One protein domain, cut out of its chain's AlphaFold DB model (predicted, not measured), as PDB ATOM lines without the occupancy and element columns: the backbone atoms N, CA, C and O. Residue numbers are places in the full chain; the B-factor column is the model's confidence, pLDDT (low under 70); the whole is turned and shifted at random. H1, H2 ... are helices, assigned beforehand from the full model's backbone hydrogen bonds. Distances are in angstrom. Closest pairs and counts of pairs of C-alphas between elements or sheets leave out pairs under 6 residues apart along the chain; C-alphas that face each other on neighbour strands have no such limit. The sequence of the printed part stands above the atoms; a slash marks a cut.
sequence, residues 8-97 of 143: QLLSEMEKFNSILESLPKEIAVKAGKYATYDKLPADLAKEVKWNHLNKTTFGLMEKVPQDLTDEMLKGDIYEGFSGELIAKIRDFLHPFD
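AT A GLANCE: This is residues 8 to 97 of the 143 residues of the protein "Spherical body protein 2 truncated copy 2" of Babesia bovis (UniProt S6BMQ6). This is an elongated, loosely joined row of two helical hairpins, H1 with H2 at one end and H4 with H5 at the other, with the long helix H3 between them in the middle. The contacts between helices are few, and a short tail, residues 94 to 97, follows H5. The printed part has 90 residues with five named helices, H1 to H5 in chain order, and no named strand; the class is all helix. It is only just compact, close to loose, with a radius of gyration of the C-alphas of 14.1 A and spans of 48 by 27 by 20 A.

IN THESE COORDINATES: Find C-alpha 8 at (49.544, 60.140, -24.217); from there H1 runs 22.0 A to residue 22. H2 is residues 25 to 31. Look next at C-alpha 42, at (42.744, 38.824, -21.051), where H3 begins; it runs 20.9 A to residue 56. H4 is residues 66 to 73. H5, residues 83 to 93, runs 15.1 A and ends at C-alpha 93, (46.761, 41.460, 8.089).

HOW THE PARTS SIT: Begin at the hub, H3. Its residues 52 to 55 only just touch H1, with 3 pairs of C-alphas within 8 A; the closest C-alphas, Ile 19 and His 52, are 6.6 A apart. H2 touches H3 at a steep tilt of 46 degrees, closest at the C-alphas of Ile 27 and Val 48, 6.8 A. H1 and H2, a hairpin, only just touch, with 3 such pairs, closest at the C-alphas of Leu 20 and Ala 28, 5.0 A. H4 only just touches H3, also with 3 pairs, about perpendicular at 85 degrees; the closest C-alphas are Trp 50 and Leu 73, 6.9 A. H4 and H5, the other hairpin, only just touch, with 3 pairs, at a shallow tilt of 31 degrees, closest at the C-alphas of Leu 68 and Ile 89, 7.2 A. H3 and H5 are apart. In H2, H3, H4 and H5 every O i to N i+4 pair is within hydrogen-bond range; in H1, 10 of 11 are.

THE WHOLE: The C-alphas of Leu 10 and Asp 97 are the two farthest apart, 48.4 A. The printed part has no cut, and no link is long. Look for pLDDT under 70 at residues 95 to 97; the mean of the printed part is 92.1.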
ATOM      1  N   GLN A   8      50.207  61.053 -25.147       89.56
ATOM      2  CA  GLN A   8      49.544  60.140 -24.217       89.56
ATOM      3  C   GLN A   8      49.908  58.676 -24.493       89.56
ATOM      4  O   GLN A   8      50.321  57.972 -23.578       89.56
ATOM      5  N   LEU A   9      49.843  58.247 -25.759       90.75
ATOM      6  CA  LEU A   9      50.235  56.891 -26.143       90.75
ATOM      7  C   LEU A   9      51.696  56.592 -25.782       90.75
ATOM      8  O   LEU A   9      51.977  55.541 -25.222       90.75
ATOM      9  N   LEU A  10      52.623  57.509 -26.081       93.19
ATOM     10  CA  LEU A  10      54.037  57.324 -25.737       93.19
ATOM     11  C   LEU A  10      54.236  57.181 -24.222       93.19
ATOM     12  O   LEU A  10      54.963  56.293 -23.792       93.19
ATOM     13  N   SER A  11      53.531  57.984 -23.422       93.25
ATOM     14  CA  SER A  11      53.584  57.877 -21.961       93.25
ATOM     15  C   SER A  11      53.042  56.535 -21.452       93.25
ATOM     16  O   SER A  11      53.637  55.932 -20.563       93.25
ATOM     17  N   GLU A  12      51.946  56.026 -22.020       92.88
ATOM     18  CA  GLU A  12      51.412  54.701 -21.668       92.88
ATOM     19  C   GLU A  12      52.374  53.567 -22.045       92.88
ATOM     20  O   GLU A  12      52.543  52.622 -21.273       92.88
ATOM     21  N   MET A  13      53.039  53.673 -23.202       94.94
ATOM     22  CA  MET A  13      54.069  52.719 -23.624       94.94
ATOM     23  C   MET A  13      55.265  52.725 -22.665       94.94
ATOM     24  O   MET A  13      55.742  51.664 -22.276       94.94
ATOM     25  N   GLU A  14      55.731  53.903 -22.245       95.12
ATOM     26  CA  GLU A  14      56.825  54.038 -21.274       95.12
ATOM     27  C   GLU A  14      56.463  53.422 -19.918       95.12
ATOM     28  O   GLU A  14      57.229  52.621 -19.377       95.12
ATOM     29  N   LYS A  15      55.265  53.719 -19.397       95.06
ATOM     30  CA  LYS A  15      54.769  53.109 -18.154       95.06
ATOM     31  C   LYS A  15      54.688  51.589 -18.269       95.06
ATOM     32  O   LYS A  15      55.087  50.876 -17.352       95.06
ATOM     33  N   PHE A  16      54.183  51.083 -19.394       97.25
ATOM     34  CA  PHE A  16      54.086  49.646 -19.617       97.25
ATOM     35  C   PHE A  16      55.463  48.982 -19.720       97.25
ATOM     36  O   PHE A  16      55.674  47.947 -19.097       97.25
ATOM     37  N   ASN A  17      56.426  49.594 -20.411       96.12
ATOM     38  CA  ASN A  17      57.799  49.086 -20.474       96.12
ATOM     39  C   ASN A  17      58.435  48.974 -19.084       96.12
ATOM     40  O   ASN A  17      59.041  47.950 -18.780       96.12
ATOM     41  N   SER A  18      58.227  49.966 -18.214       95.38
ATOM     42  CA  SER A  18      58.716  49.904 -16.831       95.38
ATOM     43  C   SER A  18      58.106  48.734 -16.045       95.38
ATOM     44  O   SER A  18      58.798  48.063 -15.277       95.38
ATOM     45  N   ILE A  19      56.831  48.407 -16.291       96.19
ATOM     46  CA  ILE A  19      56.219  47.190 -15.741       96.19
ATOM     47  C   ILE A  19      56.946  45.952 -16.272       96.19
ATOM     48  O   ILE A  19      57.341  45.106 -15.471       96.19
ATOM     49  N   LEU A  20      57.161  45.846 -17.588       96.81
ATOM     50  CA  LEU A  20      57.796  44.681 -18.217       96.81
ATOM     51  C   LEU A  20      59.203  44.396 -17.674       96.81
ATOM     52  O   LEU A  20      59.537  43.232 -17.464       96.81
ATOM     53  N   GLU A  21      59.997  45.431 -17.391       95.06
ATOM     54  CA  GLU A  21      61.334  45.308 -16.783       95.06
ATOM     55  C   GLU A  21      61.305  44.629 -15.408       95.06
ATOM     56  O   GLU A  21      62.277  44.005 -14.981       95.06
ATOM     57  N   SER A  22      60.175  44.726 -14.707       90.81
ATOM     58  CA  SER A  22      59.997  44.132 -13.387       90.81
ATOM     59  C   SER A  22      59.507  42.677 -13.425       90.81
ATOM     60  O   SER A  22      59.584  41.994 -12.401       90.81
ATOM     61  N   LEU A  23      59.025  42.186 -14.568       95.50
ATOM     62  CA  LEU A  23      58.385  40.875 -14.678       95.50
ATOM     63  C   LEU A  23      59.386  39.733 -14.909       95.50
ATOM     64  O   LEU A  23      60.488  39.949 -15.420       95.50
ATOM     65  N   PRO A  24      58.988  38.481 -14.617       95.75
ATOM     66  CA  PRO A  24      59.705  37.306 -15.095       95.75
ATOM     67  C   PRO A  24      59.897  37.344 -16.616       95.75
ATOM     68  O   PRO A  24      58.975  37.682 -17.364       95.75
ATOM     69  N   LYS A  25      61.090  36.948 -17.078       96.06
ATOM     70  CA  LYS A  25      61.516  37.063 -18.485       96.06
ATOM     71  C   LYS A  25      60.504  36.482 -19.472       96.06
ATOM     72  O   LYS A  25      60.237  37.082 -20.508       96.06
ATOM     73  N   GLU A  26      59.935  35.323 -19.164       96.50
ATOM     74  CA  GLU A  26      58.978  34.646 -20.046       96.50
ATOM     75  C   GLU A  26      57.695  35.458 -20.249       96.50
ATOM     76  O   GLU A  26      57.201  35.572 -21.374       96.50
ATOM     77  N   ILE A  27      57.188  36.066 -19.174       96.62
ATOM     78  CA  ILE A  27      55.997  36.918 -19.195       96.62
ATOM     79  C   ILE A  27      56.327  38.223 -19.918       96.62
ATOM     80  O   ILE A  27      55.593  38.623 -20.821       96.62
ATOM     81  N   ALA A  28      57.468  38.839 -19.592       97.06
ATOM     82  CA  ALA A  28      57.926  40.076 -20.218       97.06
ATOM     83  C   ALA A  28      58.061  39.936 -21.744       97.06
ATOM     84  O   ALA A  28      57.592  40.793 -22.486       97.06
ATOM     85  N   VAL A  29      58.623  38.826 -22.236       97.38
ATOM     86  CA  VAL A  29      58.769  38.563 -23.678       97.38
ATOM     87  C   VAL A  29      57.416  38.358 -24.365       97.38
ATOM     88  O   VAL A  29      57.220  38.818 -25.491       97.38
ATOM     89  N   LYS A  30      56.468  37.664 -23.722       97.44
ATOM     90  CA  LYS A  30      55.116  37.481 -24.275       97.44
ATOM     91  C   LYS A  30      54.358  38.809 -24.328       97.44
ATOM     92  O   LYS A  30      53.775  39.132 -25.362       97.44
ATOM     93  N   ALA A  31      54.396  39.572 -23.240       96.81
ATOM     94  CA  ALA A  31      53.678  40.832 -23.087       96.81
ATOM     95  C   ALA A  31      54.312  41.987 -23.885       96.81
ATOM     96  O   ALA A  31      53.589  42.810 -24.438       96.81
ATOM     97  N   GLY A  32      55.635  41.990 -24.066       95.56
ATOM     98  CA  GLY A  32      56.370  42.992 -24.849       95.56
ATOM     99  C   GLY A  32      56.091  42.978 -26.356       95.56
ATOM    100  O   GLY A  32      56.582  43.835 -27.083       95.56
ATOM    101  N   LYS A  33      55.277  42.035 -26.848       96.88
ATOM    102  CA  LYS A  33      54.743  42.054 -28.222       96.88
ATOM    103  C   LYS A  33      53.629  43.088 -28.414       96.88
ATOM    104  O   LYS A  33      53.218  43.334 -29.547       96.88
ATOM    105  N   TYR A  34      53.121  43.659 -27.325       96.81
ATOM    106  CA  TYR A  34      52.006  44.594 -27.311       96.81
ATOM    107  C   TYR A  34      52.491  45.989 -26.921       96.81
ATOM    108  O   TYR A  34      53.403  46.135 -26.116       96.81
ATOM    109  N   ALA A  35      51.879  47.023 -27.504       93.38
ATOM    110  CA  ALA A  35      52.308  48.403 -27.279       93.38
ATOM    111  C   ALA A  35      51.988  48.899 -25.860       93.38
ATOM    112  O   ALA A  35      52.787  49.609 -25.262       93.38
ATOM    113  N   THR A  36      50.822  48.539 -25.327       95.94
ATOM    114  CA  THR A  36      50.355  48.958 -24.000       95.94
ATOM    115  C   THR A  36      49.634  47.805 -23.309       95.94
ATOM    116  O   THR A  36      49.224  46.840 -23.964       95.94
ATOM    117  N   TYR A  37      49.452  47.920 -21.990       95.94
ATOM    118  CA  TYR A  37      48.773  46.911 -21.175       95.94
ATOM    119  C   TYR A  37      47.366  46.578 -21.701       95.94
ATOM    120  O   TYR A  37      47.020  45.409 -21.848       95.94
ATOM    121  N   ASP A  38      46.596  47.591 -22.106       94.12
ATOM    122  CA  ASP A  38      45.217  47.436 -22.599       94.12
ATOM    123  C   ASP A  38      45.097  46.664 -23.922       94.12
ATOM    124  O   ASP A  38      43.996  46.352 -24.380       94.12
ATOM    125  N   LYS A  39      46.221  46.385 -24.592       95.88
ATOM    126  CA  LYS A  39      46.254  45.570 -25.813       95.88
ATOM    127  C   LYS A  39      46.518  44.095 -25.541       95.88
ATOM    128  O   LYS A  39      46.461  43.306 -26.483       95.88
ATOM    129  N   LEU A  40      46.799  43.721 -24.295       96.88
ATOM    130  CA  LEU A  40      47.058  42.339 -23.928       96.88
ATOM    131  C   LEU A  40      45.779  41.486 -24.022       96.88
ATOM    132  O   LEU A  40      44.692  41.946 -23.667       96.88
ATOM    133  N   PRO A  41      45.892  40.214 -24.445       97.12
ATOM    134  CA  PRO A  41      44.842  39.223 -24.245       97.12
ATOM    135  C   PRO A  41      44.505  39.088 -22.758       97.12
ATOM    136  O   PRO A  41      45.402  39.183 -21.923       97.12
ATOM    137  N   ALA A  42      43.240  38.815 -22.431       95.31
ATOM    138  CA  ALA A  42      42.744  38.824 -21.051       95.31
ATOM    139  C   ALA A  42      43.578  37.954 -20.089       95.31
ATOM    140  O   ALA A  42      43.951  38.418 -19.011       95.31
ATOM    141  N   ASP A  43      43.933  36.735 -20.499       96.38
ATOM    142  CA  ASP A  43      44.719  35.816 -19.667       96.38
ATOM    143  C   ASP A  43      46.127  36.361 -19.389       96.38
ATOM    144  O   ASP A  43      46.590  36.363 -18.248       96.38
ATOM    145  N   LEU A  44      46.779  36.913 -20.419       97.19
ATOM    146  CA  LEU A  44      48.108  37.514 -20.297       97.19
ATOM    147  C   LEU A  44      48.064  38.817 -19.486       97.19
ATOM    148  O   LEU A  44      48.963  39.081 -18.695       97.19
ATOM    149  N   ALA A  45      47.009  39.619 -19.640       96.81
ATOM    150  CA  ALA A  45      46.796  40.835 -18.861       96.81
ATOM    151  C   ALA A  45      46.657  40.519 -17.365       96.81
ATOM    152  O   ALA A  45      47.229  41.225 -16.528       96.81
ATOM    153  N   LYS A  46      45.931  39.445 -17.027       95.75
ATOM    154  CA  LYS A  46      45.788  38.959 -15.652       95.75
ATOM    155  C   LYS A  46      47.128  38.483 -15.093       95.75
ATOM    156  O   LYS A  46      47.482  38.870 -13.985       95.75
ATOM    157  N   GLU A  47      47.887  37.704 -15.863       96.38
ATOM    158  CA  GLU A  47      49.205  37.194 -15.462       96.38
ATOM    159  C   GLU A  47      50.222  38.324 -15.223       96.38
ATOM    160  O   GLU A  47      50.904  38.348 -14.195       96.38
ATOM    161  N   VAL A  48      50.283  39.297 -16.139       97.00
ATOM    162  CA  VAL A  48      51.122  40.498 -16.017       97.00
ATOM    163  C   VAL A  48      50.750  41.291 -14.770       97.00
ATOM    164  O   VAL A  48      51.627  41.631 -13.976       97.00
ATOM    165  N   LYS A  49      49.453  41.563 -14.573       95.94
ATOM    166  CA  LYS A  49      48.977  42.339 -13.427       95.94
ATOM    167  C   LYS A  49      49.259  41.620 -12.110       95.94
ATOM    168  O   LYS A  49      49.773  42.256 -11.198       95.94
ATOM    169  N   TRP A  50      48.998  40.314 -12.030       95.62
ATOM    170  CA  TRP A  50      49.329  39.502 -10.858       95.62
ATOM    171  C   TRP A  50      50.804  39.633 -10.485       95.62
ATOM    172  O   TRP A  50      51.132  40.012  -9.368       95.62
ATOM    173  N   ASN A  51      51.705  39.362 -11.433       95.56
ATOM    174  CA  ASN A  51      53.141  39.377 -11.164       95.56
ATOM    175  C   ASN A  51      53.636  40.771 -10.781       95.56
ATOM    176  O   ASN A  51      54.423  40.907  -9.845       95.56
ATOM    177  N   HIS A  52      53.168  41.805 -11.483       95.31
ATOM    178  CA  HIS A  52      53.551  43.177 -11.190       95.31
ATOM    179  C   HIS A  52      53.102  43.593  -9.786       95.31
ATOM    180  O   HIS A  52      53.937  43.988  -8.975       95.31
ATOM    181  N   LEU A  53      51.810  43.449  -9.484       93.19
ATOM    182  CA  LEU A  53      51.247  43.846  -8.197       93.19
ATOM    183  C   LEU A  53      51.829  43.022  -7.054       93.19
ATOM    184  O   LEU A  53      52.209  43.580  -6.031       93.19
ATOM    185  N   ASN A  54      51.968  41.708  -7.219       92.81
ATOM    186  CA  ASN A  54      52.536  40.853  -6.183       92.81
ATOM    187  C   ASN A  54      54.003  41.212  -5.898       92.81
ATOM    188  O   ASN A  54      54.425  41.234  -4.744       92.81
ATOM    189  N   LYS A  55      54.773  41.587  -6.928       92.25
ATOM    190  CA  LYS A  55      56.145  42.073  -6.753       92.25
ATOM    191  C   LYS A  55      56.191  43.425  -6.040       92.25
ATOM    192  O   LYS A  55      56.948  43.571  -5.084       92.25
ATOM    193  N   THR A  56      55.399  44.405  -6.479       91.06
ATOM    194  CA  THR A  56      55.387  45.756  -5.883       91.06
ATOM    195  C   THR A  56      54.834  45.770  -4.461       91.06
ATOM    196  O   THR A  56      55.133  46.681  -3.695       91.06
ATOM    197  N   THR A  57      54.075  44.740  -4.084       89.69
ATOM    198  CA  THR A  57      53.451  44.600  -2.762       89.69
ATOM    199  C   THR A  57      54.103  43.516  -1.900       89.69
ATOM    200  O   THR A  57      53.536  43.104  -0.896       89.69
ATOM    201  N   PHE A  58      55.318  43.072  -2.243       90.56
ATOM    202  CA  PHE A  58      56.119  42.143  -1.429       90.56
ATOM    203  C   PHE A  58      55.436  40.790  -1.140       90.56
ATOM    204  O   PHE A  58      55.443  40.283  -0.008       90.56
ATOM    205  N   GLY A  59      54.845  40.187  -2.170       90.94
ATOM    206  CA  GLY A  59      54.193  38.881  -2.075       90.94
ATOM    207  C   GLY A  59      52.816  38.935  -1.412       90.94
ATOM    208  O   GLY A  59      52.330  37.920  -0.920       90.94
ATOM    209  N   LEU A  60      52.202  40.116  -1.300       90.62
ATOM    210  CA  LEU A  60      50.945  40.286  -0.573       90.62
ATOM    211  C   LEU A  60      49.790  39.483  -1.181       90.62
ATOM    212  O   LEU A  60      48.965  38.961  -0.438       90.62
ATOM    213  N   MET A  61      49.745  39.352  -2.509       91.38
ATOM    214  CA  MET A  61      48.666  38.627  -3.192       91.38
ATOM    215  C   MET A  61      48.665  37.128  -2.867       91.38
ATOM    216  O   MET A  61      47.641  36.472  -3.017       91.38
ATOM    217  N   GLU A  62      49.795  36.590  -2.400       92.75
ATOM    218  CA  GLU A  62      49.925  35.202  -1.933       92.75
ATOM    219  C   GLU A  62      49.525  35.025  -0.459       92.75
ATOM    220  O   GLU A  62      49.358  33.899   0.003       92.75
ATOM    221  N   LYS A  63      49.396  36.125   0.294       90.50
ATOM    222  CA  LYS A  63      49.168  36.124   1.751       90.50
ATOM    223  C   LYS A  63      47.733  36.460   2.140       90.50
ATOM    224  O   LYS A  63      47.324  36.152   3.256       90.50
ATOM    225  N   VAL A  64      46.998  37.130   1.259       90.62
ATOM    226  CA  VAL A  64      45.591  37.484   1.471       90.62
ATOM    227  C   VAL A  64      44.661  36.408   0.894       90.62
ATOM    228  O   VAL A  64      45.064  35.661  -0.001       90.62
ATOM    229  N   PRO A  65      43.416  36.291   1.385       91.94
ATOM    230  CA  PRO A  65      42.462  35.330   0.857       91.94
ATOM    231  C   PRO A  65      42.002  35.729  -0.554       91.94
ATOM    232  O   PRO A  65      42.152  36.873  -0.991       91.94
ATOM    233  N   GLN A  66      41.446  34.758  -1.284       92.56
ATOM    234  CA  GLN A  66      41.152  34.893  -2.716       92.56
ATOM    235  C   GLN A  66      40.207  36.060  -3.043       92.56
ATOM    236  O   GLN A  66      40.356  36.687  -4.087       92.56
ATOM    237  N   ASP A  67      39.256  36.368  -2.166       93.19
ATOM    238  CA  ASP A  67      38.308  37.471  -2.332       93.19
ATOM    239  C   ASP A  67      38.999  38.845  -2.328       93.19
ATOM    240  O   ASP A  67      38.745  39.665  -3.215       93.19
ATOM    241  N   LEU A  68      39.925  39.073  -1.389       92.88
ATOM    242  CA  LEU A  68      40.757  40.277  -1.350       92.88
ATOM    243  C   LEU A  68      41.696  40.334  -2.550       92.88
ATOM    244  O   LEU A  68      41.838  41.383  -3.174       92.88
ATOM    245  N   THR A  69      42.286  39.206  -2.924       94.00
ATOM    246  CA  THR A  69      43.135  39.093  -4.108       94.00
ATOM    247  C   THR A  69      42.385  39.438  -5.402       94.00
ATOM    248  O   THR A  69      42.913  40.142  -6.267       94.00
ATOM    249  N   ASP A  70      41.134  39.000  -5.536       94.25
ATOM    250  CA  ASP A  70      40.277  39.339  -6.672       94.25
ATOM    251  C   ASP A  70      39.901  40.830  -6.676       94.25
ATOM    252  O   ASP A  70      39.778  41.433  -7.746       94.25
ATOM    253  N   GLU A  71      39.739  41.452  -5.504       93.56
ATOM    254  CA  GLU A  71      39.559  42.903  -5.379       93.56
ATOM    255  C   GLU A  71      40.837  43.664  -5.775       93.56
ATOM    256  O   GLU A  71      40.771  44.619  -6.550       93.56
ATOM    257  N   MET A  72      42.011  43.183  -5.358       92.94
ATOM    258  CA  MET A  72      43.323  43.719  -5.745       92.94
ATOM    259  C   MET A  72      43.556  43.663  -7.257       92.94
ATOM    260  O   MET A  72      44.036  44.633  -7.841       92.94
ATOM    261  N   LEU A  73      43.154  42.581  -7.928       94.06
ATOM    262  CA  LEU A  73      43.273  42.453  -9.386       94.06
ATOM    263  C   LEU A  73      42.388  43.432 -10.176       94.06
ATOM    264  O   LEU A  73      42.663  43.700 -11.353       94.06
ATOM    265  N   LYS A  74      41.343  43.989  -9.554       92.19
ATOM    266  CA  LYS A  74      40.517  45.047 -10.163       92.19
ATOM    267  C   LYS A  74      41.193  46.417 -10.115       92.19
ATOM    268  O   LYS A  74      40.765  47.299 -10.854       92.19
ATOM    269  N   GLY A  75      42.237  46.583  -9.299       88.12
ATOM    270  CA  GLY A  75      43.023  47.812  -9.217       88.12
ATOM    271  C   GLY A  75      43.660  48.196 -10.552       88.12
ATOM    272  O   GLY A  75      43.885  47.347 -11.425       88.12
ATOM    273  N   ASP A  76      43.941  49.484 -10.721       91.00
ATOM    274  CA  ASP A  76      44.659  49.987 -11.888       91.00
ATOM    275  C   ASP A  76      46.119  49.508 -11.827       91.00
ATOM    276  O   ASP A  76      46.752  49.541 -10.773       91.00
ATOM    277  N   ILE A  77      46.660  49.018 -12.945       92.25
ATOM    278  CA  ILE A  77      48.024  48.470 -12.951       92.25
ATOM    279  C   ILE A  77      49.098  49.554 -12.765       92.25
ATOM    280  O   ILE A  77      50.187  49.254 -12.288       92.25
ATOM    281  N   TYR A  78      48.799  50.797 -13.137       91.44
ATOM    282  CA  TYR A  78      49.698  51.941 -13.045       91.44
ATOM    283  C   TYR A  78      49.542  52.710 -11.729       91.44
ATOM    284  O   TYR A  78      50.512  53.323 -11.283       91.44
ATOM    285  N   GLU A  79      48.350  52.705 -11.123       89.19
ATOM    286  CA  GLU A  79      48.068  53.451  -9.882       89.19
ATOM    287  C   GLU A  79      48.059  52.573  -8.619       89.19
ATOM    288  O   GLU A  79      48.278  53.075  -7.517       89.19
ATOM    289  N   GLY A  80      47.848  51.261  -8.758       87.62
ATOM    290  CA  GLY A  80      47.799  50.316  -7.646       87.62
ATOM    291  C   GLY A  80      46.417  50.219  -6.990       87.62
ATOM    292  O   GLY A  80      45.391  50.093  -7.661       87.62
ATOM    293  N   PHE A  81      46.390  50.196  -5.654       91.19
ATOM    294  CA  PHE A  81      45.179  49.939  -4.867       91.19
ATOM    295  C   PHE A  81      44.541  51.218  -4.334       91.19
ATOM    296  O   PHE A  81      45.230  52.149  -3.918       91.19
ATOM    297  N   SER A  82      43.209  51.224  -4.260       91.31
ATOM    298  CA  SER A  82      42.478  52.289  -3.576       91.31
ATOM    299  C   SER A  82      42.786  52.295  -2.074       91.31
ATOM    300  O   SER A  82      43.089  51.260  -1.474       91.31
ATOM    301  N   GLY A  83      42.656  53.462  -1.438       90.38
ATOM    302  CA  GLY A  83      42.844  53.589   0.012       90.38
ATOM    303  C   GLY A  83      41.893  52.699   0.822       90.38
ATOM    304  O   GLY A  83      42.297  52.138   1.837       90.38
ATOM    305  N   GLU A  84      40.660  52.511   0.343       92.19
ATOM    306  CA  GLU A  84      39.675  51.613   0.956       92.19
ATOM    307  C   GLU A  84      40.133  50.151   0.921       92.19
ATOM    308  O   GLU A  84      40.039  49.448   1.925       92.19
ATOM    309  N   LEU A  85      40.683  49.697  -0.210       92.31
ATOM    310  CA  LEU A  85      41.216  48.344  -0.326       92.31
ATOM    311  C   LEU A  85      42.458  48.154   0.553       92.31
ATOM    312  O   LEU A  85      42.590  47.132   1.221       92.31
ATOM    313  N   ILE A  86      43.339  49.156   0.620       91.06
ATOM    314  CA  ILE A  86      44.495  49.135   1.527       91.06
ATOM    315  C   ILE A  86      44.041  49.013   2.990       91.06
ATOM    316  O   ILE A  86      44.673  48.286   3.756       91.06
ATOM    317  N   ALA A  87      42.957  49.689   3.382       90.56
ATOM    318  CA  ALA A  87      42.390  49.563   4.725       90.56
ATOM    319  C   ALA A  87      41.886  48.137   4.993       90.56
ATOM    320  O   ALA A  87      42.307  47.533   5.973       90.56
ATOM    321  N   LYS A  88      41.108  47.547   4.075       90.62
ATOM    322  CA  LYS A  88      40.643  46.151   4.202       90.62
ATOM    323  C   LYS A  88      41.793  45.150   4.325       90.62
ATOM    324  O   LYS A  88      41.750  44.249   5.156       90.62
ATOM    325  N   ILE A  89      42.832  45.308   3.504       90.00
ATOM    326  CA  ILE A  89      44.028  44.460   3.556       90.00
ATOM    327  C   ILE A  89      44.728  44.615   4.906       90.00
ATOM    328  O   ILE A  89      45.157  43.624   5.491       90.00
ATOM    329  N   ARG A  90      44.853  45.847   5.413       88.50
ATOM    330  CA  ARG A  90      45.447  46.112   6.727       88.50
ATOM    331  C   ARG A  90      44.648  45.452   7.846       88.50
ATOM    332  O   ARG A  90      45.266  44.861   8.722       88.50
ATOM    333  N   ASP A  91      43.322  45.541   7.797       88.56
ATOM    334  CA  ASP A  91      42.438  44.922   8.786       88.56
ATOM    335  C   ASP A  91      42.584  43.396   8.771       88.56
ATOM    336  O   ASP A  91      42.675  42.780   9.829       88.56
ATOM    337  N   PHE A  92      42.703  42.790   7.583       86.81
ATOM    338  CA  PHE A  92      42.977  41.356   7.447       86.81
ATOM    339  C   PHE A  92      44.357  40.963   7.989       86.81
ATOM    340  O   PHE A  92      44.495  39.964   8.688       86.81
ATOM    341  N   LEU A  93      45.392  41.738   7.658       84.75
ATOM    342  CA  LEU A  93      46.761  41.460   8.089       84.75
ATOM    343  C   LEU A  93      47.011  41.791   9.561       84.75
ATOM    344  O   LEU A  93      48.106  41.497  10.036       84.75
ATOM    345  N   HIS A  94      46.069  42.435  10.260       78.31
ATOM    346  CA  HIS A  94      46.274  42.898  11.624       78.31
ATOM    347  C   HIS A  94      46.552  41.694  12.545       78.31
ATOM    348  O   HIS A  94      45.636  40.931  12.848       78.31
ATOM    349  N   PRO A  95      47.799  41.499  13.021       63.91
ATOM    350  CA  PRO A  95      48.183  40.266  13.713       63.91
ATOM    351  C   PRO A  95      47.657  40.182  15.151       63.91
ATOM    352  O   PRO A  95      47.884  39.183  15.826       63.91
ATOM    353  N   PHE A  96      47.043  41.252  15.664       55.22
ATOM    354  CA  PHE A  96      46.847  41.434  17.097       55.22
ATOM    355  C   PHE A  96      45.428  41.892  17.422       55.22
ATOM    356  O   PHE A  96      45.060  43.035  17.151       55.22
ATOM    357  N   ASP A  97      44.644  41.011  18.034       59.81
ATOM    358  CA  ASP A  97      43.437  41.392  18.757       59.81
ATOM    359  C   ASP A  97      43.815  41.563  20.240       59.81
ATOM    360  O   ASP A  97      44.019  40.562  20.935       59.81
TER     361      ASP A  97